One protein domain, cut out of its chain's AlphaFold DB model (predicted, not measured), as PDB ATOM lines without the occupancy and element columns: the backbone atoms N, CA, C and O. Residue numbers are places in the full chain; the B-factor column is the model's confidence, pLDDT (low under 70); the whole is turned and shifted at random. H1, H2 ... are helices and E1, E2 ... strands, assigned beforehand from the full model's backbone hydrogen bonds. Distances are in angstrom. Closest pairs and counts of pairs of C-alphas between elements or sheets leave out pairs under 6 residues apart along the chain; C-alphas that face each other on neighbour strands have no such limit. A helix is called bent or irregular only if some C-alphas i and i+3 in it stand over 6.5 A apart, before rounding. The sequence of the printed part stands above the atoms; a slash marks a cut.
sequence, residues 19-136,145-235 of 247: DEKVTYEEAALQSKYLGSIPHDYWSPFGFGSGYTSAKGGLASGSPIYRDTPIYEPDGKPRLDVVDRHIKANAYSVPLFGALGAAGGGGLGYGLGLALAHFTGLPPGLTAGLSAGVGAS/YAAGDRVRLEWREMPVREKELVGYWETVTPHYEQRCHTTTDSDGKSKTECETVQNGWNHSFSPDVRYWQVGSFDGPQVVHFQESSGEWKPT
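Overview. This is residues 19 to 136 and 145 to 235 of the 247 residues of an uncharacterized protein of bacterium SCN 62-11 (UniProt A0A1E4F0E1). One very long, bent hairpin of two strands, E7 and E8, runs the length of the domain; at its base two shorter two-stranded ribbons, E1 with E6 and E2 with E5, lie partly face to face with it, and beyond them it runs out as a narrow arm to a tip at residues 185 to 189. Three small helices, H1, H2 and H3, and their loops lie loosely at the bent base, and residues 100 to 106 stick out. The printed part has 209 residues, with three named helices and nine named strands in the order E1 E2 E3 E4 E5 E6 H1 H2 H3 E7 E8 E9 along the chain, and its class is mostly strand. It is loose, with a radius of gyration of the C-alphas of 24.6 A, and spans 80 by 51 by 30 A.

Along the chain. E1, residues 19 to 27, begins with C-alpha 19 at (-22.818, -50.847, 13.955), bends by 61 degrees at residue 23, and runs on into E2, residues 29 to 37, at 61 degrees. E3 is residues 41 to 43, E4 50 to 53 and E5 62 to 69. E6, residues 79 to 88, is 24.8 A long and bends by 59 degrees at residue 83. H1 is residues 93 to 99, H2 112 to 119 and H3 123 to 129. E7, residues 150 to 184, is 67.5 A long, bends by 127 degrees at residue 155 and ends with C-alpha 184 at (-82.633, -26.181, 39.795). E8, residues 190 to 228, is 65.1 A long and bends by 120 degrees at residue 215. E9, residues 231 to 234, ends with C-alpha 234 at (-36.447, -55.868, 0.437).

Arrangement. E7, E8 and E9 form a meander, each strand the antiparallel neighbour of the one before; E7 and E8 are a hairpin, as are E8 and E9. N 183 and O 191 are 2.9 A apart, N 152 and O 223 3.0 A, and N 231 and O 228 3.2 A. In this branched, twisted sheet E8 has E3 and E9 on one side and E7 on the other; E4 is beside E7, with N 52 and O 168 3.0 A apart, and N 43 and O 201 of E3 and E8 are 2.9 A apart. Three sheets form a stack, face to face in turn: the sheet of antiparallel E1 and E6, with N 22 and O 84 2.9 A apart, faces the branched sheet with strands at 82 degrees, and that of antiparallel E2 and E5, with N 32 and O 66 2.9 A apart, faces it at 20 degrees. The closest C-alphas of E1 and E8 are those of Tyr 24 and Gly 219, 6.2 A apart. H2 only grazes the branched sheet with residues 114 to 119, while H1 and H3 are not on it. H2 and H3 are close but not clearly touching, C-alphas 116 and 126 being closest at 6.7 A. O i to N i+4 pairs within hydrogen-bond range number 1 of 3 in H1, 1 of 4 in H2 and 2 of 3 in H3; O i to N i+3 pairs number 0 of 4 in H1 and 1 of 5 in H2.

Size, cuts and confidence. The two C-alphas farthest apart, those of Asp 74 and Asp 187, are 87.4 A apart. Residues 137 to 144 are not printed, and C-alphas 136 and 145 are 16.2 A apart across the cut. Of the links printed whole, H1 to H2 is long. The mean pLDDT of the printed part is 73.3; among the residues under 70 are 90 to 136, 145 to 149 and 225 to 235.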
ATOM      1  N   ASP A  19     -23.515 -51.800  13.085       81.69
ATOM      2  CA  ASP A  19     -22.818 -50.847  13.955       81.69
ATOM      3  C   ASP A  19     -21.534 -50.441  13.221       81.69
ATOM      4  O   ASP A  19     -20.465 -51.020  13.414       81.69
ATOM      5  N   GLU A  20     -21.671 -49.516  12.270       75.69
ATOM      6  CA  GLU A  20     -20.590 -49.126  11.364       75.69
ATOM      7  C   GLU A  20     -20.406 -47.606  11.358       75.69
ATOM      8  O   GLU A  20     -21.366 -46.833  11.322       75.69
ATOM      9  N   LYS A  21     -19.145 -47.164  11.393       79.31
ATOM     10  CA  LYS A  21     -18.781 -45.778  11.091       79.31
ATOM     11  C   LYS A  21     -18.523 -45.673   9.598       79.31
ATOM     12  O   LYS A  21     -17.703 -46.422   9.071       79.31
ATOM     13  N   VAL A  22     -19.211 -44.751   8.943       80.06
ATOM     14  CA  VAL A  22     -19.120 -44.539   7.502       80.06
ATOM     15  C   VAL A  22     -18.857 -43.073   7.207       80.06
ATOM     16  O   VAL A  22     -19.411 -42.189   7.860       80.06
ATOM     17  N   THR A  23     -18.020 -42.850   6.204       86.44
ATOM     18  CA  THR A  23     -17.708 -41.532   5.658       86.44
ATOM     19  C   THR A  23     -18.273 -41.479   4.248       86.44
ATOM     20  O   THR A  23     -17.994 -42.376   3.449       86.44
ATOM     21  N   TYR A  24     -19.086 -40.471   3.947       86.56
ATOM     22  CA  TYR A  24     -19.690 -40.286   2.625       86.56
ATOM     23  C   TYR A  24     -19.960 -38.812   2.334       86.56
ATOM     24  O   TYR A  24     -19.817 -37.965   3.211       86.56
ATOM     25  N   GLU A  25     -20.310 -38.509   1.089       87.56
ATOM     26  CA  GLU A  25     -20.716 -37.172   0.661       87.56
ATOM     27  C   GLU A  25     -22.227 -37.013   0.872       87.56
ATOM     28  O   GLU A  25     -22.995 -37.849   0.412       87.56
ATOM     29  N   GLU A  26     -22.660 -35.966   1.568       84.88
ATOM     30  CA  GLU A  26     -24.072 -35.627   1.786       84.88
ATOM     31  C   GLU A  26     -24.347 -34.230   1.213       84.88
ATOM     32  O   GLU A  26     -23.476 -33.362   1.230       84.88
ATOM     33  N   ALA A  27     -25.553 -33.989   0.693       85.38
ATOM     34  CA  ALA A  27     -25.915 -32.660   0.209       85.38
ATOM     35  C   ALA A  27     -25.829 -31.616   1.330       85.38
ATOM     36  O   ALA A  27     -26.449 -31.763   2.384       85.38
ATOM     37  N   ALA A  28     -25.101 -30.531   1.081       87.88
ATOM     38  CA  ALA A  28     -25.056 -29.396   1.982       87.88
ATOM     39  C   ALA A  28     -26.394 -28.653   1.920       87.88
ATOM     40  O   ALA A  28     -26.793 -28.159   0.862       87.88
ATOM     41  N   LEU A  29     -27.098 -28.569   3.047       90.38
ATOM     42  CA  LEU A  29     -28.415 -27.942   3.129       90.38
ATOM     43  C   LEU A  29     -28.354 -26.609   3.877       90.38
ATOM     44  O   LEU A  29     -27.572 -26.426   4.808       90.38
ATOM     45  N   GLN A  30     -29.234 -25.689   3.491       87.25
ATOM     46  CA  GLN A  30     -29.505 -24.452   4.215       87.25
ATOM     47  C   GLN A  30     -31.006 -24.282   4.432       87.25
ATOM     48  O   GLN A  30     -31.809 -24.584   3.544       87.25
ATOM     49  N   SER A  31     -31.379 -23.735   5.588       89.94
ATOM     50  CA  SER A  31     -32.753 -23.303   5.830       89.94
ATOM     51  C   SER A  31     -33.051 -22.075   4.970       89.94
ATOM     52  O   SER A  31     -32.478 -21.003   5.172       89.94
ATOM     53  N   LYS A  32     -33.935 -22.238   3.986       88.50
ATOM     54  CA  LYS A  32     -34.341 -21.196   3.041       88.50
ATOM     55  C   LYS A  32     -35.797 -20.820   3.274       88.50
ATOM     56  O   LYS A  32     -36.665 -21.683   3.415       88.50
ATOM     57  N   TYR A  33     -36.063 -19.516   3.289       93.00
ATOM     58  CA  TYR A  33     -37.421 -18.988   3.259       93.00
ATOM     59  C   TYR A  33     -38.032 -19.242   1.877       93.00
ATOM     60  O   TYR A  33     -37.530 -18.728   0.877       93.00
ATOM     61  N   LEU A  34     -39.095 -20.043   1.820       89.62
ATOM     62  CA  LEU A  34     -39.800 -20.360   0.575       89.62
ATOM     63  C   LEU A  34     -40.975 -19.414   0.298       89.62
ATOM     64  O   LEU A  34     -41.450 -19.348  -0.830       89.62
ATOM     65  N   GLY A  35     -41.464 -18.708   1.316       91.50
ATOM     66  CA  GLY A  35     -42.660 -17.873   1.246       91.50
ATOM     67  C   GLY A  35     -43.481 -17.976   2.526       91.50
ATOM     68  O   GLY A  35     -43.023 -18.523   3.527       91.50
ATOM     69  N   SER A  36     -44.703 -17.465   2.501       92.94
ATOM     70  CA  SER A  36     -45.617 -17.446   3.646       92.94
ATOM     71  C   SER A  36     -47.017 -17.880   3.223       92.94
ATOM     72  O   SER A  36     -47.441 -17.636   2.092       92.94
ATOM     73  N   ILE A  37     -47.737 -18.521   4.141       92.00
ATOM     74  CA  ILE A  37     -49.152 -18.899   3.997       92.00
ATOM     75  C   ILE A  37     -49.967 -18.227   5.111       92.00
ATOM     76  O   ILE A  37     -49.363 -17.766   6.078       92.00
ATOM     77  N   PRO A  38     -51.303 -18.142   5.044       92.50
ATOM     78  CA  PRO A  38     -52.087 -17.592   6.149       92.50
ATOM     79  C   PRO A  38     -51.856 -18.352   7.468       92.50
ATOM     80  O   PRO A  38     -51.403 -19.498   7.485       92.50
ATOM     81  N   HIS A  39     -52.131 -17.702   8.596       92.06
ATOM     82  CA  HIS A  39     -52.210 -18.401   9.878       92.06
ATOM     83  C   HIS A  39     -53.540 -19.138   9.977       92.06
ATOM     84  O   HIS A  39     -54.548 -18.635   9.486       92.06
ATOM     85  N   ASP A  40     -53.550 -20.280  10.659       93.19
ATOM     86  CA  ASP A  40     -54.799 -20.904  11.083       93.19
ATOM     87  C   ASP A  40     -55.600 -19.912  11.931       93.19
ATOM     88  O   ASP A  40     -55.050 -19.227  12.801       93.19
ATOM     89  N   TYR A  41     -56.899 -19.812  11.665       93.38
ATOM     90  CA  TYR A  41     -57.778 -18.908  12.395       93.38
ATOM     91  C   TYR A  41     -59.183 -19.479  12.545       93.38
ATOM     92  O   TYR A  41     -59.616 -20.366  11.812       93.38
ATOM     93  N   TRP A  42     -59.914 -18.926  13.506       94.88
ATOM     94  CA  TRP A  42     -61.335 -19.183  13.685       94.88
ATOM     95  C   TRP A  42     -62.152 -18.018  13.132       94.88
ATOM     96  O   TRP A  42     -61.763 -16.857  13.288       94.88
ATOM     97  N   SER A  43     -63.297 -18.305  12.515       94.81
ATOM     98  CA  SER A  43     -64.246 -17.269  12.112       94.81
ATOM     99  C   SER A  43     -65.702 -17.715  12.281       94.81
ATOM    100  O   SER A  43     -65.990 -18.914  12.301       94.81
ATOM    101  N   PRO A  44     -66.659 -16.773  12.374       93.69
ATOM    102  CA  PRO A  44     -68.077 -17.121  12.408       93.69
ATOM    103  C   PRO A  44     -68.620 -17.569  11.038       93.69
ATOM    104  O   PRO A  44     -69.763 -18.019  10.961       93.69
ATOM    105  N   PHE A  45     -67.836 -17.470   9.955       90.50
ATOM    106  CA  PHE A  45     -68.286 -17.734   8.587       90.50
ATOM    107  C   PHE A  45     -67.527 -18.905   7.958       90.50
ATOM    108  O   PHE A  45     -66.306 -18.902   7.859       90.50
ATOM    109  N   GLY A  46     -68.267 -19.897   7.467       83.06
ATOM    110  CA  GLY A  46     -67.697 -21.022   6.734       83.06
ATOM    111  C   GLY A  46     -67.498 -20.641   5.279       83.06
ATOM    112  O   GLY A  46     -68.392 -20.851   4.461       83.06
ATOM    113  N   PHE A  47     -66.351 -20.053   4.953       75.25
ATOM    114  CA  PHE A  47     -65.936 -19.963   3.555       75.25
ATOM    115  C   PHE A  47     -65.540 -21.364   3.053       75.25
ATOM    116  O   PHE A  47     -65.243 -22.258   3.842       75.25
ATOM    117  N   GLY A  48     -65.638 -21.607   1.745       79.19
ATOM    118  CA  GLY A  48     -65.341 -22.926   1.178       79.19
ATOM    119  C   GLY A  48     -63.871 -23.322   1.356       79.19
ATOM    120  O   GLY A  48     -62.998 -22.465   1.389       79.19
ATOM    121  N   SER A  49     -63.597 -24.628   1.427       87.94
ATOM    122  CA  SER A  49     -62.226 -25.150   1.325       87.94
ATOM    123  C   SER A  49     -61.709 -25.005  -0.105       87.94
ATOM    124  O   SER A  49     -62.475 -25.146  -1.062       87.94
ATOM    125  N   GLY A  50     -60.414 -24.757  -0.268       90.06
ATOM    126  CA  GLY A  50     -59.858 -24.482  -1.586       90.06
ATOM    127  C   GLY A  50     -58.341 -24.507  -1.640       90.06
ATOM    128  O   GLY A  50     -57.653 -24.565  -0.622       90.06
ATOM    129  N   TYR A  51     -57.830 -24.472  -2.867       91.25
ATOM    130  CA  TYR A  51     -56.412 -24.306  -3.143       91.25
ATOM    131  C   TYR A  51     -56.136 -22.878  -3.592       91.25
ATOM    132  O   TYR A  51     -56.809 -22.371  -4.492       91.25
ATOM    133  N   THR A  52     -55.085 -22.284  -3.038       89.88
ATOM    134  CA  THR A  52     -54.597 -20.974  -3.460       89.88
ATOM    135  C   THR A  52     -53.136 -21.079  -3.864       89.88
ATOM    136  O   THR A  52     -52.296 -21.545  -3.092       89.88
ATOM    137  N   SER A  53     -52.806 -20.620  -5.074       88.00
ATOM    138  CA  SER A  53     -51.413 -20.509  -5.512       88.00
ATOM    139  C   SER A  53     -50.696 -19.403  -4.737       88.00
ATOM    140  O   SER A  53     -51.213 -18.292  -4.636       88.00
ATOM    141  N   ALA A  54     -49.481 -19.667  -4.266       80.00
ATOM    142  CA  ALA A  54     -48.700 -18.750  -3.433       80.00
ATOM    143  C   ALA A  54     -47.702 -17.894  -4.238       80.00
ATOM    144  O   ALA A  54     -46.752 -17.352  -3.670       80.00
ATOM    145  N   LYS A  55     -47.902 -17.748  -5.559       70.44
ATOM    146  CA  LYS A  55     -47.033 -16.923  -6.416       70.44
ATOM    147  C   LYS A  55     -47.050 -15.469  -5.926       70.44
ATOM    148  O   LYS A  55     -48.032 -14.764  -6.123       70.44
ATOM    149  N   GLY A  56     -45.958 -15.033  -5.297       59.75
ATOM    150  CA  GLY A  56     -45.768 -13.657  -4.815       59.75
ATOM    151  C   GLY A  56     -45.668 -13.493  -3.297       59.75
ATOM    152  O   GLY A  56     -45.325 -12.403  -2.850       59.75
ATOM    153  N   GLY A  57     -45.890 -14.556  -2.515       61.56
ATOM    154  CA  GLY A  57     -45.855 -14.501  -1.052       61.56
ATOM    155  C   GLY A  57     -46.978 -13.650  -0.447       61.56
ATOM    156  O   GLY A  57     -47.560 -12.778  -1.090       61.56
ATOM    157  N   LEU A  58     -47.309 -13.903   0.816       70.88
ATOM    158  CA  LEU A  58     -48.230 -13.055   1.570       70.88
ATOM    159  C   LEU A  58     -47.422 -12.104   2.455       70.88
ATOM    160  O   LEU A  58     -46.541 -12.535   3.199       70.88
ATOM    161  N   ALA A  59     -47.735 -10.807   2.411       64.31
ATOM    162  CA  ALA A  59     -47.059  -9.807   3.246       64.31
ATOM    163  C   ALA A  59     -47.237 -10.066   4.760       64.31
ATOM    164  O   ALA A  59     -46.405  -9.645   5.558       64.31
ATOM    165  N   SER A  60     -48.292 -10.789   5.150       72.38
ATOM    166  CA  SER A  60     -48.583 -11.188   6.530       72.38
ATOM    167  C   SER A  60     -49.066 -12.640   6.574       72.38
ATOM    168  O   SER A  60     -50.180 -12.935   6.138       72.38
ATOM    169  N   GLY A  61     -48.238 -13.551   7.084       86.38
ATOM    170  CA  GLY A  61     -48.583 -14.966   7.208       86.38
ATOM    171  C   GLY A  61     -47.521 -15.791   7.938       86.38
ATOM    172  O   GLY A  61     -46.437 -15.297   8.251       86.38
ATOM    173  N   SER A  62     -47.831 -17.067   8.167       89.38
ATOM    174  CA  SER A  62     -46.922 -18.093   8.673       89.38
ATOM    175  C   SER A  62     -45.766 -18.295   7.691       89.38
ATOM    176  O   SER A  62     -46.008 -18.746   6.566       89.38
ATOM    177  N   PRO A  63     -44.511 -18.000   8.072       91.56
ATOM    178  CA  PRO A  63     -43.386 -18.189   7.176       91.56
ATOM    179  C   PRO A  63     -43.064 -19.677   7.012       91.56
ATOM    180  O   PRO A  63     -43.022 -20.445   7.976       91.56
ATOM    181  N   ILE A  64     -42.799 -20.084   5.777       89.06
ATOM    182  CA  ILE A  64     -42.448 -21.447   5.401       89.06
ATOM    183  C   ILE A  64     -40.951 -21.502   5.127       89.06
ATOM    184  O   ILE A  64     -40.466 -21.022   4.105       89.06
ATOM    185  N   TYR A  65     -40.225 -22.127   6.050       86.81
ATOM    186  CA  TYR A  65     -38.810 -22.446   5.900       86.81
ATOM    187  C   TYR A  65     -38.634 -23.925   5.589       86.81
ATOM    188  O   TYR A  65     -39.314 -24.769   6.184       86.81
ATOM    189  N   ARG A  66     -37.728 -24.247   4.667       87.56
ATOM    190  CA  ARG A  66     -37.338 -25.625   4.358       87.56
ATOM    191  C   ARG A  66     -35.852 -25.708   4.075       87.56
ATOM    192  O   ARG A  66     -35.265 -24.771   3.544       87.56
ATOM    193  N   ASP A  67     -35.294 -26.874   4.361       86.00
ATOM    194  CA  ASP A  67     -33.933 -27.198   3.968       86.00
ATOM    195  C   ASP A  67     -33.867 -27.395   2.450       86.00
ATOM    196  O   ASP A  67     -34.555 -28.265   1.901       86.00
ATOM    197  N   THR A  68     -33.058 -26.564   1.796       86.00
ATOM    198  CA  THR A  68     -32.769 -26.588   0.354       86.00
ATOM    199  C   THR A  68     -31.268 -26.716   0.123       86.00
ATOM    200  O   THR A  68     -30.502 -26.242   0.968       86.00
ATOM    201  N   PRO A  69     -30.827 -27.309  -0.996       92.69
ATOM    202  CA  PRO A  69     -29.410 -27.446  -1.293       92.69
ATOM    203  C   PRO A  69     -28.715 -26.085  -1.397       92.69
ATOM    204  O   PRO A  69     -29.259 -25.108  -1.916       92.69
ATOM    205  N   ILE A  70     -27.487 -26.035  -0.893       94.56
ATOM    206  CA  ILE A  70     -26.533 -24.966  -1.177       94.56
ATOM    207  C   ILE A  70     -25.913 -25.276  -2.538       94.56
ATOM    208  O   ILE A  70     -25.570 -26.424  -2.803       94.56
ATOM    209  N   TYR A  71     -25.762 -24.270  -3.395       97.44
ATOM    210  CA  TYR A  71     -25.162 -24.438  -4.720       97.44
ATOM    211  C   TYR A  71     -23.748 -23.869  -4.763       97.44
ATOM    212  O   TYR A  71     -23.470 -22.825  -4.170       97.44
ATOM    213  N   GLU A  72     -22.879 -24.545  -5.504       97.12
ATOM    214  CA  GLU A  72     -21.577 -24.030  -5.917       97.12
ATOM    215  C   GLU A  72     -21.731 -22.987  -7.046       97.12
ATOM    216  O   GLU A  72     -22.785 -22.916  -7.692       97.12
ATOM    217  N   PRO A  73     -20.694 -22.177  -7.349       97.56
ATOM    218  CA  PRO A  73     -20.732 -21.214  -8.453       97.56
ATOM    219  C   PRO A  73     -21.020 -21.824  -9.835       97.56
ATOM    220  O   PRO A  73     -21.433 -21.104 -10.741       97.56
ATOM    221  N   ASP A  74     -20.803 -23.131 -10.009       96.06
ATOM    222  CA  ASP A  74     -21.120 -23.867 -11.239       96.06
ATOM    223  C   ASP A  74     -22.605 -24.276 -11.350       96.06
ATOM    224  O   ASP A  74     -23.009 -24.872 -12.350       96.06
ATOM    225  N   GLY A  75     -23.419 -23.944 -10.343       95.88
ATOM    226  CA  GLY A  75     -24.847 -24.241 -10.291       95.88
ATOM    227  C   GLY A  75     -25.181 -25.669  -9.858       95.88
ATOM    228  O   GLY A  75     -26.354 -26.041  -9.906       95.88
ATOM    229  N   LYS A  76     -24.203 -26.473  -9.429       96.50
ATOM    230  CA  LYS A  76     -24.455 -27.810  -8.874       96.50
ATOM    231  C   LYS A  76     -24.666 -27.754  -7.362       96.50
ATOM    232  O   LYS A  76     -24.094 -26.885  -6.703       96.50
ATOM    233  N   PRO A  77     -25.460 -28.676  -6.787       96.69
ATOM    234  CA  PRO A  77     -25.548 -28.804  -5.341       96.69
ATOM    235  C   PRO A  77     -24.180 -29.116  -4.735       96.69
ATOM    236  O   PRO A  77     -23.478 -30.015  -5.206       96.69
ATOM    237  N   ARG A  78     -23.816 -28.395  -3.678       96.88
ATOM    238  CA  ARG A  78     -22.617 -28.669  -2.894       96.88
ATOM    239  C   ARG A  78     -22.816 -29.954  -2.101       96.88
ATOM    240  O   ARG A  78     -23.850 -30.134  -1.455       96.88
ATOM    241  N   LEU A  79     -21.812 -30.821  -2.131       94.31
ATOM    242  CA  LEU A  79     -21.748 -32.017  -1.303       94.31
ATOM    243  C   LEU A  79     -20.647 -31.835  -0.255       94.31
ATOM    244  O   LEU A  79     -19.518 -31.491  -0.601       94.31
ATOM    245  N   ASP A  80     -20.979 -32.072   1.010       87.06
ATOM    246  CA  ASP A  80     -20.043 -32.010   2.129       87.06
ATOM    247  C   ASP A  80     -19.703 -33.443   2.578       87.06
ATOM    248  O   ASP A  80     -20.572 -34.313   2.659       87.06
ATOM    249  N   VAL A  81     -18.428 -33.709   2.875       92.38
ATOM    250  CA  VAL A  81     -18.004 -35.009   3.422       92.38
ATOM    251  C   VAL A  81     -18.416 -35.086   4.890       92.38
ATOM    252  O   VAL A  81     -18.008 -34.251   5.698       92.38
ATOM    253  N   VAL A  82     -19.197 -36.106   5.240       82.81
ATOM    254  CA  VAL A  82     -19.713 -36.327   6.592       82.81
ATOM    255  C   VAL A  82     -19.298 -37.689   7.136       82.81
ATOM    256  O   VAL A  82     -19.314 -38.701   6.435       82.81
ATOM    257  N   ASP A  83     -18.989 -37.715   8.432       80.12
ATOM    258  CA  ASP A  83     -18.775 -38.939   9.197       80.12
ATOM    259  C   ASP A  83     -20.034 -39.258  10.010       80.12
ATOM    260  O   ASP A  83     -20.469 -38.470  10.858       80.12
ATOM    261  N   ARG A  84     -20.636 -40.429   9.776       76.94
ATOM    262  CA  ARG A  84     -21.821 -40.900  10.509       76.94
ATOM    263  C   ARG A  84     -21.549 -42.239  11.171       76.94
ATOM    264  O   ARG A  84     -20.925 -43.131  10.603       76.94
ATOM    265  N   HIS A  85     -22.069 -42.395  12.383       76.38
ATOM    266  CA  HIS A  85     -22.092 -43.680  13.071       76.38
ATOM    267  C   HIS A  85     -23.487 -44.286  12.934       76.38
ATOM    268  O   HIS A  85     -24.432 -43.810  13.561       76.38
ATOM    269  N   ILE A  86     -23.622 -45.306  12.089       72.88
ATOM    270  CA  ILE A  86     -24.903 -45.944  11.792       72.88
ATOM    271  C   ILE A  86     -25.066 -47.166  12.683       72.88
ATOM    272  O   ILE A  86     -24.269 -48.104  12.622       72.88
ATOM    273  N   LYS A  87     -26.125 -47.143  13.496       72.44
ATOM    274  CA  LYS A  87     -26.535 -48.259  14.346       72.44
ATOM    275  C   LYS A  87     -27.956 -48.685  14.013       72.44
ATOM    276  O   LYS A  87     -28.886 -47.906  14.207       72.44
ATOM    277  N   ALA A  88     -28.127 -49.916  13.550       69.81
ATOM    278  CA  ALA A  88     -29.434 -50.502  13.291       69.81
ATOM    279  C   ALA A  88     -29.481 -51.947  13.782       69.81
ATOM    280  O   ALA A  88     -28.553 -52.725  13.578       69.81
ATOM    281  N   ASN A  89     -30.587 -52.313  14.416       70.56
ATOM    282  CA  ASN A  89     -30.845 -53.673  14.864       70.56
ATOM    283  C   ASN A  89     -31.984 -54.252  14.029       70.56
ATOM    284  O   ASN A  89     -32.903 -53.521  13.658       70.56
ATOM    285  N   ALA A  90     -31.942 -55.561  13.779       67.31
ATOM    286  CA  ALA A  90     -33.105 -56.271  13.265       67.31
ATOM    287  C   ALA A  90     -34.288 -56.088  14.226       67.31
ATOM    288  O   ALA A  90     -34.102 -56.033  15.451       67.31
ATOM    289  N   TYR A  91     -35.496 -55.992  13.680       62.94
ATOM    290  CA  TYR A  91     -36.704 -55.927  14.484       62.94
ATOM    291  C   TYR A  91     -36.781 -57.160  15.391       62.94
ATOM    292  O   TYR A  91     -36.722 -58.298  14.931       62.94
ATOM    293  N   SER A  92     -36.913 -56.938  16.701       49.94
ATOM    294  CA  SER A  92     -37.160 -58.008  17.669       49.94
ATOM    295  C   SER A  92     -38.546 -57.835  18.285       49.94
ATOM    296  O   SER A  92     -38.916 -56.754  18.747       49.94
ATOM    297  N   VAL A  93     -39.316 -58.925  18.280       46.72
ATOM    298  CA  VAL A  93     -40.703 -59.012  18.773       46.72
ATOM    299  C   VAL A  93     -40.902 -58.431  20.192       46.72
ATOM    300  O   VAL A  93     -41.920 -57.772  20.404       46.72
ATOM    301  N   PRO A  94     -39.990 -58.593  21.179       41.72
ATOM    302  CA  PRO A  94     -40.294 -58.171  22.551       41.72
ATOM    303  C   PRO A  94     -40.262 -56.651  22.764       41.72
ATOM    304  O   PRO A  94     -40.902 -56.155  23.689       41.72
ATOM    305  N   LEU A  95     -39.535 -55.897  21.930       41.41
ATOM    306  CA  LEU A  95     -39.320 -54.464  22.164       41.41
ATOM    307  C   LEU A  95     -40.550 -53.619  21.786       41.41
ATOM    308  O   LEU A  95     -40.832 -52.613  22.435       41.41
ATOM    309  N   PHE A  96     -41.344 -54.064  20.807       39.44
ATOM    310  CA  PHE A  96     -42.572 -53.372  20.394       39.44
ATOM    311  C   PHE A  96     -43.770 -53.662  21.307       39.44
ATOM    312  O   PHE A  96     -44.648 -52.813  21.439       39.44
ATOM    313  N   GLY A  97     -43.780 -54.807  22.002       34.22
ATOM    314  CA  GLY A  97     -44.799 -55.107  23.015       34.22
ATOM    315  C   GLY A  97     -44.681 -54.236  24.272       34.22
ATOM    316  O   GLY A  97     -45.691 -53.927  24.897       34.22
ATOM    317  N   ALA A  98     -43.466 -53.799  24.623       31.95
ATOM    318  CA  ALA A  98     -43.217 -52.962  25.798       31.95
ATOM    319  C   ALA A  98     -43.307 -51.450  25.505       31.95
ATOM    320  O   ALA A  98     -43.795 -50.695  26.343       31.95
ATOM    321  N   LEU A  99     -42.900 -51.000  24.309       28.62
ATOM    322  CA  LEU A  99     -42.963 -49.584  23.905       28.62
ATOM    323  C   LEU A  99     -44.357 -49.129  23.441       28.62
ATOM    324  O   LEU A  99     -44.631 -47.935  23.419       28.62
ATOM    325  N   GLY A 100     -45.261 -50.061  23.119       30.91
ATOM    326  CA  GLY A 100     -46.662 -49.738  22.826       30.91
ATOM    327  C   GLY A 100     -47.490 -49.346  24.057       30.91
ATOM    328  O   GLY A 100     -48.576 -48.795  23.901       30.91
ATOM    329  N   ALA A 101     -46.996 -49.611  25.273       31.61
ATOM    330  CA  ALA A 101     -47.724 -49.363  26.521       31.61
ATOM    331  C   ALA A 101     -47.120 -48.244  27.393       31.61
ATOM    332  O   ALA A 101     -47.768 -47.790  28.333       31.61
ATOM    333  N   ALA A 102     -45.910 -47.766  27.091       30.38
ATOM    334  CA  ALA A 102     -45.259 -46.707  27.850       30.38
ATOM    335  C   ALA A 102     -44.359 -45.860  26.940       30.38
ATOM    336  O   ALA A 102     -43.355 -46.355  26.440       30.38
ATOM    337  N   GLY A 103     -44.677 -44.573  26.777       26.42
ATOM    338  CA  GLY A 103     -43.690 -43.590  26.322       26.42
ATOM    339  C   GLY A 103     -44.062 -42.809  25.069       26.42
ATOM    340  O   GLY A 103     -43.463 -42.979  24.011       26.42
ATOM    341  N   GLY A 104     -44.930 -41.811  25.237       28.98
ATOM    342  CA  GLY A 104     -44.607 -40.524  24.633       28.98
ATOM    343  C   GLY A 104     -43.256 -40.074  25.202       28.98
ATOM    344  O   GLY A 104     -43.151 -39.818  26.396       28.98
ATOM    345  N   GLY A 105     -42.224 -40.036  24.361       27.55
ATOM    346  CA  GLY A 105     -40.890 -39.558  24.719       27.55
ATOM    347  C   GLY A 105     -39.925 -40.649  25.194       27.55
ATOM    348  O   GLY A 105     -40.007 -41.131  26.317       27.55
ATOM    349  N   GLY A 106     -38.934 -40.954  24.354       28.16
ATOM    350  CA  GLY A 106     -37.700 -41.618  24.772       28.16
ATOM    351  C   GLY A 106     -37.366 -42.887  23.992       28.16
ATOM    352  O   GLY A 106     -38.012 -43.910  24.151       28.16
ATOM    353  N   LEU A 107     -36.262 -42.818  23.236       30.03
ATOM    354  CA  LEU A 107     -35.490 -43.952  22.698       30.03
ATOM    355  C   LEU A 107     -36.008 -44.618  21.407       30.03
ATOM    356  O   LEU A 107     -36.046 -45.837  21.282       30.03
ATOM    357  N   GLY A 108     -36.252 -43.796  20.384       29.88
ATOM    358  CA  GLY A 108     -36.233 -44.191  18.967       29.88
ATOM    359  C   GLY A 108     -35.133 -43.458  18.185       29.88
ATOM    360  O   GLY A 108     -35.390 -42.903  17.124       29.88
ATOM    361  N   TYR A 109     -33.917 -43.368  18.734       28.19
ATOM    362  CA  TYR A 109     -32.871 -42.435  18.269       28.19
ATOM    363  C   TYR A 109     -32.162 -42.810  16.946       28.19
ATOM    364  O   TYR A 109     -31.265 -42.089  16.527       28.19
ATOM    365  N   GLY A 110     -32.522 -43.915  16.282       30.73
ATOM    366  CA  GLY A 110     -31.738 -44.443  15.150       30.73
ATOM    367  C   GLY A 110     -32.359 -44.329  13.754       30.73
ATOM    368  O   GLY A 110     -31.621 -44.297  12.777       30.73
ATOM    369  N   LEU A 111     -33.690 -44.270  13.633       37.78
ATOM    370  CA  LEU A 111     -34.374 -44.402  12.329       37.78
ATOM    371  C   LEU A 111     -35.309 -43.230  11.984       37.78
ATOM    372  O   LEU A 111     -35.646 -43.045  10.819       37.78
ATOM    373  N   GLY A 112     -35.695 -42.404  12.961       31.36
ATOM    374  CA  GLY A 112     -36.643 -41.302  12.741       31.36
ATOM    375  C   GLY A 112     -36.024 -39.993  12.236       31.36
ATOM    376  O   GLY A 112     -36.728 -39.175  11.650       31.36
ATOM    377  N   LEU A 113     -34.719 -39.778  12.436       34.56
ATOM    378  CA  LEU A 113     -34.089 -38.484  12.131       34.56
ATOM    379  C   LEU A 113     -33.711 -38.310  10.655       34.56
ATOM    380  O   LEU A 113     -33.666 -37.178  10.187       34.56
ATOM    381  N   ALA A 114     -33.531 -39.394   9.896       37.38
ATOM    382  CA  ALA A 114     -33.287 -39.280   8.458       37.38
ATOM    383  C   ALA A 114     -34.564 -38.868   7.697       37.38
ATOM    384  O   ALA A 114     -34.521 -37.999   6.834       37.38
ATOM    385  N   LEU A 115     -35.737 -39.406   8.054       37.06
ATOM    386  CA  LEU A 115     -36.973 -39.153   7.297       37.06
ATOM    387  C   LEU A 115     -37.499 -37.713   7.427       37.06
ATOM    388  O   LEU A 115     -38.101 -37.192   6.486       37.06
ATOM    389  N   ALA A 116     -37.257 -37.039   8.554       36.22
ATOM    390  CA  ALA A 116     -37.729 -35.667   8.751       36.22
ATOM    391  C   ALA A 116     -37.005 -34.648   7.847       36.22
ATOM    392  O   ALA A 116     -37.628 -33.694   7.386       36.22
ATOM    393  N   HIS A 117     -35.716 -34.855   7.552       37.00
ATOM    394  CA  HIS A 117     -34.941 -33.948   6.691       37.00
ATOM    395  C   HIS A 117     -35.256 -34.132   5.198       37.00
ATOM    396  O   HIS A 117     -35.299 -33.153   4.446       37.00
ATOM    397  N   PHE A 118     -35.585 -35.356   4.769       35.59
ATOM    398  CA  PHE A 118     -35.911 -35.628   3.365       35.59
ATOM    399  C   PHE A 118     -37.360 -35.293   2.983       35.59
ATOM    400  O   PHE A 118     -37.593 -34.843   1.864       35.59
ATOM    401  N   THR A 119     -38.329 -35.427   3.897       40.94
ATOM    402  CA  THR A 119     -39.762 -35.279   3.553       40.94
ATOM    403  C   THR A 119     -40.284 -33.838   3.561       40.94
ATOM    404  O   THR A 119     -41.360 -33.577   3.034       40.94
ATOM    405  N   GLY A 120     -39.560 -32.866   4.138       36.00
ATOM    406  CA  GLY A 120     -39.977 -31.454   4.105       36.00
ATOM    407  C   GLY A 120     -41.342 -31.173   4.757       36.00
ATOM    408  O   GLY A 120     -41.992 -30.174   4.434       36.00
ATOM    409  N   LEU A 121     -41.793 -32.034   5.667       37.19
ATOM    410  CA  LEU A 121     -43.051 -31.870   6.392       37.19
ATOM    411  C   LEU A 121     -42.865 -30.893   7.572       37.19
ATOM    412  O   LEU A 121     -41.790 -30.854   8.170       37.19
ATOM    413  N   PRO A 122     -43.870 -30.062   7.912       34.69
ATOM    414  CA  PRO A 122     -43.742 -29.101   9.005       34.69
ATOM    415  C   PRO A 122     -43.570 -29.804  10.370       34.69
ATOM    416  O   PRO A 122     -44.151 -30.875  10.564       34.69
ATOM    417  N   PRO A 123     -42.860 -29.189  11.345       35.72
ATOM    418  CA  PRO A 123     -42.553 -29.773  12.658       35.72
ATOM    419  C   PRO A 123     -43.760 -30.392  13.386       35.72
ATOM    420  O   PRO A 123     -43.647 -31.461  13.991       35.72
ATOM    421  N   GLY A 124     -44.932 -29.755  13.273       34.12
ATOM    422  CA  GLY A 124     -46.192 -30.225  13.860       34.12
ATOM    423  C   GLY A 124     -46.786 -31.472  13.189       34.12
ATOM    424  O   GLY A 124     -47.397 -32.291  13.866       34.12
ATOM    425  N   LEU A 125     -46.538 -31.679  11.891       37.78
ATOM    426  CA  LEU A 125     -46.883 -32.917  11.183       37.78
ATOM    427  C   LEU A 125     -45.825 -33.996  11.413       37.78
ATOM    428  O   LEU A 125     -46.178 -35.160  11.544       37.78
ATOM    429  N   THR A 126     -44.546 -33.642  11.562       35.97
ATOM    430  CA  THR A 126     -43.491 -34.605  11.924       35.97
ATOM    431  C   THR A 126     -43.577 -35.087  13.368       35.97
ATOM    432  O   THR A 126     -43.107 -36.181  13.640       35.97
ATOM    433  N   ALA A 127     -44.224 -34.378  14.295       31.75
ATOM    434  CA  ALA A 127     -44.517 -34.939  15.619       31.75
ATOM    435  C   ALA A 127     -45.558 -36.082  15.550       31.75
ATOM    436  O   ALA A 127     -45.461 -37.040  16.310       31.75
ATOM    437  N   GLY A 128     -46.491 -36.035  14.588       30.50
ATOM    438  CA  GLY A 128     -47.436 -37.126  14.298       30.50
ATOM    439  C   GLY A 128     -46.930 -38.153  13.271       30.50
ATOM    440  O   GLY A 128     -47.374 -39.295  13.268       30.50
ATOM    441  N   LEU A 129     -45.969 -37.779  12.419       29.78
ATOM    442  CA  LEU A 129     -45.432 -38.614  11.334       29.78
ATOM    443  C   LEU A 129     -44.033 -39.186  11.610       29.78
ATOM    444  O   LEU A 129     -43.635 -40.134  10.935       29.78
ATOM    445  N   SER A 130     -43.328 -38.731  12.649       31.69
ATOM    446  CA  SER A 130     -42.170 -39.453  13.218       31.69
ATOM    447  C   SER A 130     -42.589 -40.728  13.962       31.69
ATOM    448  O   SER A 130     -41.746 -41.569  14.257       31.69
ATOM    449  N   ALA A 131     -43.901 -40.919  14.151       34.12
ATOM    450  CA  ALA A 131     -44.541 -42.201  14.436       34.12
ATOM    451  C   ALA A 131     -45.317 -42.779  13.226       34.12
ATOM    452  O   ALA A 131     -45.992 -43.794  13.368       34.12
ATOM    453  N   GLY A 132     -45.268 -42.158  12.036       29.89
ATOM    454  CA  GLY A 132     -46.392 -42.244  11.096       29.89
ATOM    455  C   GLY A 132     -46.163 -42.085   9.591       29.89
ATOM    456  O   GLY A 132     -47.155 -42.096   8.875       29.89
ATOM    457  N   VAL A 133     -44.935 -42.067   9.056       30.56
ATOM    458  CA  VAL A 133     -44.719 -42.472   7.635       30.56
ATOM    459  C   VAL A 133     -44.630 -44.009   7.494       30.56
ATOM    460  O   VAL A 133     -44.460 -44.549   6.408       30.56
ATOM    461  N   GLY A 134     -44.886 -44.727   8.595       31.67
ATOM    462  CA  GLY A 134     -45.193 -46.159   8.646       31.67
ATOM    463  C   GLY A 134     -46.524 -46.502   9.338       31.67
ATOM    464  O   GLY A 134     -46.671 -47.631   9.790       31.67
ATOM    465  N   ALA A 135     -47.489 -45.575   9.459       29.75
ATOM    466  CA  ALA A 135     -48.746 -45.828  10.194       29.75
ATOM    467  C   ALA A 135     -50.042 -45.551   9.404       29.75
ATOM    468  O   ALA A 135     -51.077 -45.235   9.986       29.75
ATOM    469  N   SER A 136     -50.031 -45.717   8.079       29.12
ATOM    470  CA  SER A 136     -51.270 -45.822   7.287       29.12
ATOM    471  C   SER A 136     -51.275 -47.051   6.375       29.12
ATOM    472  O   SER A 136     -51.557 -46.970   5.185       29.12
ATOM    473  N   TYR A 145     -43.999 -59.983  11.331       48.56
ATOM    474  CA  TYR A 145     -42.922 -59.248  10.647       48.56
ATOM    475  C   TYR A 145     -41.554 -59.314  11.331       48.56
ATOM    476  O   TYR A 145     -40.539 -59.072  10.689       48.56
ATOM    477  N   ALA A 146     -41.497 -59.654  12.618       50.03
ATOM    478  CA  ALA A 146     -40.237 -59.673  13.364       50.03
ATOM    479  C   ALA A 146     -39.546 -61.054  13.380       50.03
ATOM    480  O   ALA A 146     -38.412 -61.171  13.842       50.03
ATOM    481  N   ALA A 147     -40.187 -62.106  12.858       54.41
ATOM    482  CA  ALA A 147     -39.538 -63.401  12.668       54.41
ATOM    483  C   ALA A 147     -38.761 -63.398  11.342       54.41
ATOM    484  O   ALA A 147     -39.357 -63.406  10.268       54.41
ATOM    485  N   GLY A 148     -37.428 -63.378  11.424       63.62
ATOM    486  CA  GLY A 148     -36.546 -63.448  10.252       63.62
ATOM    487  C   GLY A 148     -36.137 -62.100   9.652       63.62
ATOM    488  O   GLY A 148     -35.528 -62.097   8.583       63.62
ATOM    489  N   ASP A 149     -36.424 -60.980  10.325       67.38
ATOM    490  CA  ASP A 149     -35.927 -59.672   9.892       67.38
ATOM    491  C   ASP A 149     -34.393 -59.621   9.956       67.38
ATOM    492  O   ASP A 149     -33.763 -60.055  10.929       67.38
ATOM    493  N   ARG A 150     -33.778 -59.085   8.904       72.19
ATOM    494  CA  ARG A 150     -32.345 -58.800   8.845       72.19
ATOM    495  C   ARG A 150     -32.137 -57.375   8.380       72.19
ATOM    496  O   ARG A 150     -32.769 -56.926   7.433       72.19
ATOM    497  N   VAL A 151     -31.177 -56.700   8.993       71.19
ATOM    498  CA  VAL A 151     -30.736 -55.368   8.577       71.19
ATOM    499  C   VAL A 151     -29.416 -55.468   7.835       71.19
ATOM    500  O   VAL A 151     -28.517 -56.204   8.245       71.19
ATOM    501  N   ARG A 152     -29.279 -54.708   6.750       73.06
ATOM    502  CA  ARG A 152     -27.979 -54.454   6.123       73.06
ATOM    503  C   ARG A 152     -27.875 -52.997   5.708       73.06
ATOM    504  O   ARG A 152     -28.885 -52.339   5.461       73.06
ATOM    505  N   LEU A 153     -26.641 -52.521   5.623       69.75
ATOM    506  CA  LEU A 153     -26.340 -51.227   5.037       69.75
ATOM    507  C   LEU A 153     -26.168 -51.398   3.528       69.75
ATOM    508  O   LEU A 153     -25.359 -52.214   3.086       69.75
ATOM    509  N   GLU A 154     -26.929 -50.650   2.744       75.06
ATOM    510  CA  GLU A 154     -26.780 -50.575   1.294       75.06
ATOM    511  C   GLU A 154     -26.358 -49.183   0.879       75.06
ATOM    512  O   GLU A 154     -26.835 -48.201   1.431       75.06
ATOM    513  N   TRP A 155     -25.507 -49.098  -0.132       80.50
ATOM    514  CA  TRP A 155     -25.218 -47.833  -0.789       80.50
ATOM    515  C   TRP A 155     -26.206 -47.640  -1.922       80.50
ATOM    516  O   TRP A 155     -26.358 -48.526  -2.765       80.50
ATOM    517  N   ARG A 156     -26.902 -46.510  -1.906       79.50
ATOM    518  CA  ARG A 156     -27.900 -46.162  -2.909       79.50
ATOM    519  C   ARG A 156     -27.732 -44.716  -3.318       79.50
ATOM    520  O   ARG A 156     -27.371 -43.869  -2.501       79.50
ATOM    521  N   GLU A 157     -28.056 -44.467  -4.575       81.06
ATOM    522  CA  GLU A 157     -28.172 -43.120  -5.098       81.06
ATOM    523  C   GLU A 157     -29.364 -42.428  -4.420       81.06
ATOM    524  O   GLU A 157     -30.498 -42.910  -4.461       81.06
ATOM    525  N   MET A 158     -29.095 -41.308  -3.756       80.19
ATOM    526  CA  MET A 158     -30.075 -40.454  -3.097       80.19
ATOM    527  C   MET A 158     -30.246 -39.157  -3.888       80.19
ATOM    528  O   MET A 158     -29.250 -38.498  -4.199       80.19
ATOM    529  N   PRO A 159     -31.485 -38.745  -4.207       83.88
ATOM    530  CA  PRO A 159     -31.717 -37.516  -4.950       83.88
ATOM    531  C   PRO A 159     -31.479 -36.288  -4.064       83.88
ATOM    532  O   PRO A 159     -31.958 -36.205  -2.932       83.88
ATOM    533  N   VAL A 160     -30.806 -35.279  -4.614       85.00
ATOM    534  CA  VAL A 160     -30.767 -33.931  -4.038       85.00
ATOM    535  C   VAL A 160     -31.955 -33.156  -4.580       85.00
ATOM    536  O   VAL A 160     -32.092 -33.009  -5.795       85.00
ATOM    537  N   ARG A 161     -32.822 -32.666  -3.690       87.69
ATOM    538  CA  ARG A 161     -34.092 -32.028  -4.054       87.69
ATOM    539  C   ARG A 161     -34.114 -30.550  -3.667       87.69
ATOM    540  O   ARG A 161     -33.936 -30.217  -2.496       87.69
ATOM    541  N   GLU A 162     -34.385 -29.679  -4.633       88.31
ATOM    542  CA  GLU A 162     -34.782 -28.289  -4.367       88.31
ATOM    543  C   GLU A 162     -36.262 -28.257  -3.973       88.31
ATOM    544  O   GLU A 162     -37.015 -29.168  -4.327       88.31
ATOM    545  N   LYS A 163     -36.676 -27.234  -3.218       89.69
ATOM    546  CA  LYS A 163     -38.052 -27.086  -2.740       89.69
ATOM    547  C   LYS A 163     -38.579 -25.689  -3.037       89.69
ATOM    548  O   LYS A 163     -37.861 -24.704  -2.886       89.69
ATOM    549  N   GLU A 164     -39.862 -25.605  -3.367       89.00
ATOM    550  CA  GLU A 164     -40.564 -24.343  -3.601       89.00
ATOM    551  C   GLU A 164     -41.974 -24.386  -3.022       89.00
ATOM    552  O   GLU A 164     -42.677 -25.393  -3.131       89.00
ATOM    553  N   LEU A 165     -42.393 -23.277  -2.411       90.00
ATOM    554  CA  LEU A 165     -43.773 -23.084  -1.993       90.00
ATOM    555  C   LEU A 165     -44.593 -22.642  -3.206       90.00
ATOM    556  O   LEU A 165     -44.482 -21.504  -3.654       90.00
ATOM    557  N   VAL A 166     -45.440 -23.529  -3.718       91.88
ATOM    558  CA  VAL A 166     -46.265 -23.230  -4.900       91.88
ATOM    559  C   VAL A 166     -47.668 -22.753  -4.531       91.88
ATOM    560  O   VAL A 166     -48.327 -22.076  -5.323       91.88
ATOM    561  N   GLY A 167     -48.130 -23.075  -3.325       91.94
ATOM    562  CA  GLY A 167     -49.489 -22.800  -2.880       91.94
ATOM    563  C   GLY A 167     -49.763 -23.278  -1.469       91.94
ATOM    564  O   GLY A 167     -48.853 -23.625  -0.716       91.94
ATOM    565  N   TYR A 168     -51.039 -23.298  -1.116       91.88
ATOM    566  CA  TYR A 168     -51.538 -23.896   0.111       91.88
ATOM    567  C   TYR A 168     -52.976 -24.378  -0.068       91.88
ATOM    568  O   TYR A 168     -53.720 -23.883  -0.917       91.88
ATOM    569  N   TRP A 169     -53.352 -25.343   0.762       92.12
ATOM    570  CA  TRP A 169     -54.718 -25.823   0.904       92.12
ATOM    571  C   TRP A 169     -55.341 -25.223   2.154       92.12
ATOM    572  O   TRP A 169     -54.774 -25.335   3.239       92.12
ATOM    573  N   GLU A 170     -56.510 -24.621   1.995       92.44
ATOM    574  CA  GLU A 170     -57.384 -24.237   3.094       92.44
ATOM    575  C   GLU A 170     -58.391 -25.360   3.343       92.44
ATOM    576  O   GLU A 170     -59.143 -25.750   2.446       92.44
ATOM    577  N   THR A 171     -58.406 -25.870   4.571       93.25
ATOM    578  CA  THR A 171     -59.425 -26.799   5.058       93.25
ATOM    579  C   THR A 171     -60.292 -26.082   6.076       93.25
ATOM    580  O   THR A 171     -59.788 -25.580   7.079       93.25
ATOM    581  N   VAL A 172     -61.599 -26.064   5.825       93.12
ATOM    582  CA  VAL A 172     -62.578 -25.399   6.687       93.12
ATOM    583  C   VAL A 172     -63.432 -26.454   7.374       93.12
ATOM    584  O   VAL A 172     -64.095 -27.255   6.715       93.12
ATOM    585  N   THR A 173     -63.402 -26.471   8.705       94.12
ATOM    586  CA  THR A 173     -64.150 -27.442   9.516       94.12
ATOM    587  C   THR A 173     -65.068 -26.731  10.504       94.12
ATOM    588  O   THR A 173     -64.680 -25.707  11.071       94.12
ATOM    589  N   PRO A 174     -66.301 -27.224  10.716       94.81
ATOM    590  CA  PRO A 174     -67.196 -26.633  11.700       94.81
ATOM    591  C   PRO A 174     -66.601 -26.787  13.104       94.81
ATOM    592  O   PRO A 174     -66.151 -27.870  13.482       94.81
ATOM    593  N   HIS A 175     -66.613 -25.705  13.878       93.94
ATOM    594  CA  HIS A 175     -66.223 -25.718  15.282       93.94
ATOM    595  C   HIS A 175     -67.473 -25.862  16.154       93.94
ATOM    596  O   HIS A 175     -68.419 -25.071  16.054       93.94
ATOM    597  N   TYR A 176     -67.468 -26.883  17.009       93.88
ATOM    598  CA  TYR A 176     -68.556 -27.185  17.928       93.88
ATOM    599  C   TYR A 176     -68.114 -26.944  19.364       93.88
ATOM    600  O   TYR A 176     -67.025 -27.345  19.768       93.88
ATOM    601  N   GLU A 177     -68.992 -26.332  20.144       94.12
ATOM    602  CA  GLU A 177     -68.819 -26.137  21.578       94.12
ATOM    603  C   GLU A 177     -69.963 -26.825  22.318       94.12
ATOM    604  O   GLU A 177     -71.109 -26.833  21.860       94.12
ATOM    605  N   GLN A 178     -69.655 -27.409  23.474       95.81
ATOM    606  CA  GLN A 178     -70.664 -27.963  24.363       95.81
ATOM    607  C   GLN A 178     -71.104 -26.886  25.355       95.81
ATOM    608  O   GLN A 178     -70.309 -26.422  26.170       95.81
ATOM    609  N   ARG A 179     -72.377 -26.498  25.298       94.88
ATOM    610  CA  ARG A 179     -72.987 -25.556  26.239       94.88
ATOM    611  C   ARG A 179     -73.856 -26.332  27.206       94.88
ATOM    612  O   ARG A 179     -74.750 -27.053  26.783       94.88
ATOM    613  N   CYS A 180     -73.577 -26.202  28.497       95.81
ATOM    614  CA  CYS A 180     -74.338 -26.870  29.542       95.81
ATOM    615  C   CYS A 180     -75.120 -25.843  30.361       95.81
ATOM    616  O   CYS A 180     -74.551 -24.880  30.874       95.81
ATOM    617  N   HIS A 181     -76.420 -26.075  30.509       93.94
ATOM    618  CA  HIS A 181     -77.323 -25.287  31.332       93.94
ATOM    619  C   HIS A 181     -77.778 -26.127  32.520       93.94
ATOM    620  O   HIS A 181     -78.260 -27.244  32.350       93.94
ATOM    621  N   THR A 182     -77.623 -25.593  33.730       95.81
ATOM    622  CA  THR A 182     -78.098 -26.249  34.952       95.81
ATOM    623  C   THR A 182     -79.333 -25.526  35.458       95.81
ATOM    624  O   THR A 182     -79.268 -24.344  35.790       95.81
ATOM    625  N   THR A 183     -80.453 -26.235  35.530       93.56
ATOM    626  CA  THR A 183     -81.708 -25.739  36.100       93.56
ATOM    627  C   THR A 183     -81.970 -26.432  37.428       93.56
ATOM    628  O   THR A 183     -81.951 -27.663  37.486       93.56
ATOM    629  N   THR A 184     -82.232 -25.662  38.481       94.88
ATOM    630  CA  THR A 184     -82.633 -26.181  39.795       94.88
ATOM    631  C   THR A 184     -84.136 -26.009  39.961       94.88
ATOM    632  O   THR A 184     -84.653 -24.911  39.754       94.88
ATOM    633  N   ASP A 185     -84.843 -27.090  40.285       91.00
ATOM    634  CA  ASP A 185     -86.279 -27.045  40.547       91.00
ATOM    635  C   ASP A 185     -86.593 -26.411  41.914       91.00
ATOM    636  O   ASP A 185     -85.709 -26.131  42.729       91.00
ATOM    637  N   SER A 186     -87.879 -26.168  42.171       88.56
ATOM    638  CA  SER A 186     -88.360 -25.627  43.448       88.56
ATOM    639  C   SER A 186     -88.069 -26.533  44.649       88.56
ATOM    640  O   SER A 186     -88.107 -26.057  45.780       88.56
ATOM    641  N   ASP A 187     -87.758 -27.810  44.408       91.88
ATOM    642  CA  ASP A 187     -87.431 -28.809  45.426       91.88
ATOM    643  C   ASP A 187     -85.910 -28.901  45.676       91.88
ATOM    644  O   ASP A 187     -85.449 -29.736  46.460       91.88
ATOM    645  N   GLY A 188     -85.108 -28.052  45.020       89.06
ATOM    646  CA  GLY A 188     -83.653 -27.992  45.161       89.06
ATOM    647  C   GLY A 188     -82.885 -29.032  44.340       89.06
ATOM    648  O   GLY A 188     -81.658 -29.120  44.464       89.06
ATOM    649  N   LYS A 189     -83.545 -29.822  43.484       91.94
ATOM    650  CA  LYS A 189     -82.867 -30.771  42.589       91.94
ATOM    651  C   LYS A 189     -82.392 -30.049  41.340       91.94
ATOM    652  O   LYS A 189     -83.145 -29.343  40.679       91.94
ATOM    653  N   SER A 190     -81.128 -30.262  40.994       93.12
ATOM    654  CA  SER A 190     -80.525 -29.678  39.795       93.12
ATOM    655  C   SER A 190     -80.467 -30.695  38.661       93.12
ATOM    656  O   SER A 190     -80.077 -31.844  38.871       93.12
ATOM    657  N   LYS A 191     -80.816 -30.260  37.454       94.25
ATOM    658  CA  LYS A 191     -80.628 -30.998  36.206       94.25
ATOM    659  C   LYS A 191     -79.696 -30.194  35.309       94.25
ATOM    660  O   LYS A 191     -79.945 -29.013  35.087       94.25
ATOM    661  N   THR A 192     -78.643 -30.830  34.806       95.69
ATOM    662  CA  THR A 192     -77.748 -30.238  33.808       95.69
ATOM    663  C   THR A 192     -78.083 -30.814  32.443       95.69
ATOM    664  O   THR A 192     -78.059 -32.029  32.254       95.69
ATOM    665  N   GLU A 193     -78.395 -29.941  31.498       95.12
ATOM    666  CA  GLU A 193     -78.638 -30.279  30.103       95.12
ATOM    667  C   GLU A 193     -77.515 -29.677  29.270       95.12
ATOM    668  O   GLU A 193     -77.244 -28.483  29.365       95.12
ATOM    669  N   CYS A 194     -76.832 -30.509  28.489       96.12
ATOM    670  CA  CYS A 194     -75.777 -30.055  27.597       96.12
ATOM    671  C   CYS A 194     -76.226 -30.193  26.146       96.12
ATOM    672  O   CYS A 194     -76.676 -31.263  25.740       96.12
ATOM    673  N   GLU A 195     -76.042 -29.136  25.368       95.56
ATOM    674  CA  GLU A 195     -76.223 -29.128  23.923       95.56
ATOM    675  C   GLU A 195     -74.887 -28.894  23.214       95.56
ATOM    676  O   GLU A 195     -74.000 -28.198  23.714       95.56
ATOM    677  N   THR A 196     -74.728 -29.496  22.038       96.00
ATOM    678  CA  THR A 196     -73.602 -29.219  21.143       96.00
ATOM    679  C   THR A 196     -74.056 -28.185  20.130       96.00
ATOM    680  O   THR A 196     -74.931 -28.458  19.311       96.00
ATOM    681  N   VAL A 197     -73.452 -27.001  20.176       94.75
ATOM    682  CA  VAL A 197     -73.799 -25.890  19.291       94.75
ATOM    683  C   VAL A 197     -72.627 -25.630  18.361       94.75
ATOM    684  O   VAL A 197     -71.490 -25.462  18.807       94.75
ATOM    685  N   GLN A 198     -72.895 -25.581  17.056       94.31
ATOM    686  CA  GLN A 198     -71.916 -25.069  16.105       94.31
ATOM    687  C   GLN A 198     -71.776 -23.566  16.340       94.31
ATOM    688  O   GLN A 198     -72.729 -22.818  16.127       94.31
ATOM    689  N   ASN A 199     -70.606 -23.124  16.798       94.06
ATOM    690  CA  ASN A 199     -70.389 -21.720  17.139       94.06
ATOM    691  C   ASN A 199     -69.475 -20.991  16.142       94.06
ATOM    692  O   ASN A 199     -69.382 -19.773  16.227       94.06
ATOM    693  N   GLY A 200     -68.869 -21.687  15.174       95.44
ATOM    694  CA  GLY A 200     -68.079 -21.077  14.104       95.44
ATOM    695  C   GLY A 200     -67.385 -22.108  13.219       95.44
ATOM    696  O   GLY A 200     -67.856 -23.241  13.083       95.44
ATOM    697  N   TRP A 201     -66.270 -21.704  12.616       97.19
ATOM    698  CA  TRP A 201     -65.487 -22.495  11.671       97.19
ATOM    699  C   TRP A 201     -63.990 -22.318  11.926       97.19
ATOM    700  O   TRP A 201     -63.508 -21.200  12.103       97.19
ATOM    701  N   ASN A 202     -63.260 -23.430  11.927       95.38
ATOM    702  CA  ASN A 202     -61.805 -23.454  11.955       95.38
ATOM    703  C   ASN A 202     -61.275 -23.492  10.523       95.38
ATOM    704  O   ASN A 202     -61.639 -24.387   9.757       95.38
ATOM    705  N   HIS A 203     -60.394 -22.553  10.201       94.44
ATOM    706  CA  HIS A 203     -59.662 -22.486   8.946       94.44
ATOM    707  C   HIS A 203     -58.230 -22.945   9.205       94.44
ATOM    708  O   HIS A 203     -57.509 -22.313   9.980       94.44
ATOM    709  N   SER A 204     -57.831 -24.040   8.564       92.69
ATOM    710  CA  SER A 204     -56.477 -24.583   8.652       92.69
ATOM    711  C   SER A 204     -55.779 -24.528   7.304       92.69
ATOM    712  O   SER A 204     -56.327 -24.983   6.297       92.69
ATOM    713  N   PHE A 205     -54.553 -24.010   7.290       90.50
ATOM    714  CA  PHE A 205     -53.771 -23.793   6.077       90.50
ATOM    715  C   PHE A 205     -52.568 -24.732   6.038       90.50
ATOM    716  O   PHE A 205     -51.676 -24.687   6.882       90.50
ATOM    717  N   SER A 206     -52.520 -25.588   5.020       89.75
ATOM    718  CA  SER A 206     -51.409 -26.520   4.800       89.75
ATOM    719  C   SER A 206     -50.595 -26.098   3.577       89.75
ATOM    720  O   SER A 206     -51.174 -25.965   2.497       89.75
ATOM    721  N   PRO A 207     -49.269 -25.897   3.694       91.25
ATOM    722  CA  PRO A 207     -48.450 -25.483   2.561       91.25
ATOM    723  C   PRO A 207     -48.347 -26.603   1.517       91.25
ATOM    724  O   PRO A 207     -48.095 -27.757   1.862       91.25
ATOM    725  N   ASP A 208     -48.473 -26.247   0.241       89.31
ATOM    726  CA  ASP A 208     -48.112 -27.095  -0.896       89.31
ATOM    727  C   ASP A 208     -46.672 -26.755  -1.293       89.31
ATOM    728  O   ASP A 208     -46.403 -25.755  -1.964       89.31
ATOM    729  N   VAL A 209     -45.735 -27.563  -0.792       87.12
ATOM    730  CA  VAL A 209     -44.317 -27.478  -1.144       87.12
ATOM    731  C   VAL A 209     -44.028 -28.551  -2.177       87.12
ATOM    732  O   VAL A 209     -44.168 -29.741  -1.899       87.12
ATOM    733  N   ARG A 210     -43.598 -28.128  -3.364       86.06
ATOM    734  CA  ARG A 210     -43.131 -29.043  -4.405       86.06
ATOM    735  C   ARG A 210     -41.625 -29.174  -4.348       86.06
ATOM    736  O   ARG A 210     -40.927 -28.288  -3.858       86.06
ATOM    737  N   TYR A 211     -41.150 -30.296  -4.862       86.19
ATOM    738  CA  TYR A 211     -39.740 -30.607  -4.960       86.19
ATOM    739  C   TYR A 211     -39.413 -31.120  -6.356       86.19
ATOM    740  O   TYR A 211     -40.264 -31.695  -7.035       86.19
ATOM    741  N   TRP A 212     -38.166 -30.923  -6.763       86.94
ATOM    742  CA  TRP A 212     -37.610 -31.495  -7.984       86.94
ATOM    743  C   TRP A 212     -36.144 -31.846  -7.764       86.94
ATOM    744  O   TRP A 212     -35.444 -31.211  -6.967       86.94
ATOM    745  N   GLN A 213     -35.678 -32.870  -8.468       89.94
ATOM    746  CA  GLN A 213     -34.300 -33.321  -8.377       89.94
ATOM    747  C   GLN A 213     -33.357 -32.343  -9.094       89.94
ATOM    748  O   GLN A 213     -33.594 -31.945 -10.235       89.94
ATOM    749  N   VAL A 214     -32.277 -31.959  -8.417       92.50
ATOM    750  CA  VAL A 214     -31.213 -31.073  -8.931       92.50
ATOM    751  C   VAL A 214     -29.832 -31.733  -8.917       92.50
ATOM    752  O   VAL A 214     -28.854 -31.156  -9.384       92.50
ATOM    753  N   GLY A 215     -29.746 -32.950  -8.387       92.88
ATOM    754  CA  GLY A 215     -28.538 -33.761  -8.342       92.88
ATOM    755  C   GLY A 215     -28.799 -35.079  -7.629       92.88
ATOM    756  O   GLY A 215     -29.944 -35.413  -7.310       92.88
ATOM    757  N   SER A 216     -27.740 -35.822  -7.358       90.62
ATOM    758  CA  SER A 216     -27.784 -37.025  -6.535       90.62
ATOM    759  C   SER A 216     -26.425 -37.278  -5.892       90.62
ATOM    760  O   SER A 216     -25.419 -36.688  -6.290       90.62
ATOM    761  N   PHE A 217     -26.410 -38.120  -4.865       84.69
ATOM    762  CA  PHE A 217     -25.197 -38.597  -4.213       84.69
ATOM    763  C   PHE A 217     -25.382 -40.045  -3.764       84.69
ATOM    764  O   PHE A 217     -26.493 -40.456  -3.438       84.69
ATOM    765  N   ASP A 218     -24.304 -40.822  -3.721       86.44
ATOM    766  CA  ASP A 218     -24.347 -42.167  -3.152       86.44
ATOM    767  C   ASP A 218     -24.213 -42.088  -1.637       86.44
ATOM    768  O   ASP A 218     -23.235 -41.549  -1.113       86.44
ATOM    769  N   GLY A 219     -25.154 -42.686  -0.915       76.56
ATOM    770  CA  GLY A 219     -25.015 -42.789   0.526       76.56
ATOM    771  C   GLY A 219     -25.639 -44.038   1.134       76.56
ATOM    772  O   GLY A 219     -26.316 -44.820   0.461       76.56
ATOM    773  N   PRO A 220     -25.359 -44.257   2.424       78.69
ATOM    774  CA  PRO A 220     -25.749 -45.461   3.132       78.69
ATOM    775  C   PRO A 220     -27.230 -45.415   3.547       78.69
ATOM    776  O   PRO A 220     -27.652 -44.542   4.303       78.69
ATOM    777  N   GLN A 221     -28.011 -46.404   3.121       77.06
ATOM    778  CA  GLN A 221     -29.387 -46.657   3.542       77.06
ATOM    779  C   GLN A 221     -29.463 -47.973   4.321       77.06
ATOM    780  O   GLN A 221     -28.962 -49.011   3.883       77.06
ATOM    781  N   VAL A 222     -30.122 -47.951   5.479       71.44
ATOM    782  CA  VAL A 222     -30.454 -49.177   6.214       71.44
ATOM    783  C   VAL A 222     -31.653 -49.829   5.539       71.44
ATOM    784  O   VAL A 222     -32.711 -49.214   5.424       71.44
ATOM    785  N   VAL A 223     -31.490 -51.075   5.102       71.50
ATOM    786  CA  VAL A 223     -32.550 -51.848   4.450       71.50
ATOM    787  C   VAL A 223     -32.882 -53.067   5.300       71.50
ATOM    788  O   VAL A 223     -31.987 -53.803   5.729       71.50
ATOM    789  N   HIS A 224     -34.180 -53.258   5.530       70.56
ATOM    790  CA  HIS A 224     -34.740 -54.419   6.211       70.56
ATOM    791  C   HIS A 224     -35.139 -55.489   5.190       70.56
ATOM    792  O   HIS A 224     -35.784 -55.202   4.175       70.56
ATOM    793  N   PHE A 225     -34.744 -56.724   5.471       68.31
ATOM    794  CA  PHE A 225     -35.025 -57.908   4.675       68.31
ATOM    795  C   PHE A 225     -35.873 -58.862   5.480       68.31
ATOM    796  O   PHE A 225     -35.492 -59.238   6.587       68.31
ATOM    797  N   GLN A 226     -36.954 -59.329   4.871       68.38
ATOM    798  CA  GLN A 226     -37.727 -60.430   5.412       68.38
ATOM    799  C   GLN A 226     -37.490 -61.681   4.571       68.38
ATOM    800  O   GLN A 226     -37.503 -61.640   3.337       68.38
ATOM    801  N   GLU A 227     -37.268 -62.807   5.239       61.69
ATOM    802  CA  GLU A 227     -37.239 -64.106   4.581       61.69
ATOM    803  C   GLU A 227     -38.681 -64.549   4.299       61.69
ATOM    804  O   GLU A 227     -39.376 -65.034   5.190       61.69
ATOM    805  N   SER A 228     -39.158 -64.375   3.063       56.00
ATOM    806  CA  SER A 228     -40.411 -64.993   2.619       56.00
ATOM    807  C   SER A 228     -40.079 -66.132   1.658       56.00
ATOM    808  O   SER A 228     -39.508 -65.901   0.592       56.00
ATOM    809  N   SER A 229     -40.423 -67.371   2.021       49.56
ATOM    810  CA  SER A 229     -40.300 -68.557   1.149       49.56
ATOM    811  C   SER A 229     -38.894 -68.849   0.578       49.56
ATOM    812  O   SER A 229     -38.784 -69.397  -0.514       49.56
ATOM    813  N   GLY A 230     -37.818 -68.508   1.300       56.50
ATOM    814  CA  GLY A 230     -36.431 -68.765   0.867       56.50
ATOM    815  C   GLY A 230     -35.857 -67.735  -0.118       56.50
ATOM    816  O   GLY A 230     -34.722 -67.885  -0.564       56.50
ATOM    817  N   GLU A 231     -36.610 -66.678  -0.434       54.94
ATOM    818  CA  GLU A 231     -36.166 -65.557  -1.262       54.94
ATOM    819  C   GLU A 231     -36.121 -64.281  -0.406       54.94
ATOM    820  O   GLU A 231     -37.113 -63.889   0.214       54.94
ATOM    821  N   TRP A 232     -34.955 -63.634  -0.347       55.66
ATOM    822  CA  TRP A 232     -34.766 -62.394   0.405       55.66
ATOM    823  C   TRP A 232     -35.323 -61.221  -0.398       55.66
ATOM    824  O   TRP A 232     -34.714 -60.806  -1.385       55.66
ATOM    825  N   LYS A 233     -36.463 -60.671   0.030       54.91
ATOM    826  CA  LYS A 233     -37.066 -59.497  -0.614       54.91
ATOM    827  C   LYS A 233     -36.884 -58.262   0.266       54.91
ATOM    828  O   LYS A 233     -37.114 -58.350   1.475       54.91
ATOM    829  N   PRO A 234     -36.453 -57.119  -0.302       54.62
ATOM    830  CA  PRO A 234     -36.447 -55.868   0.437       54.62
ATOM    831  C   PRO A 234     -37.890 -55.509   0.786       54.62
ATOM    832  O   PRO A 234     -38.765 -55.495  -0.085       54.62
ATOM    833  N   THR A 235     -38.146 -55.198   2.053       54.59
ATOM    834  CA  THR A 235     -39.440 -54.648   2.455       54.59
ATOM    835  C   THR A 235     -39.475 -53.208   1.957       54.59
ATOM    836  O   THR A 235     -38.886 -52.321   2.572       54.59
TER     837      THR A 235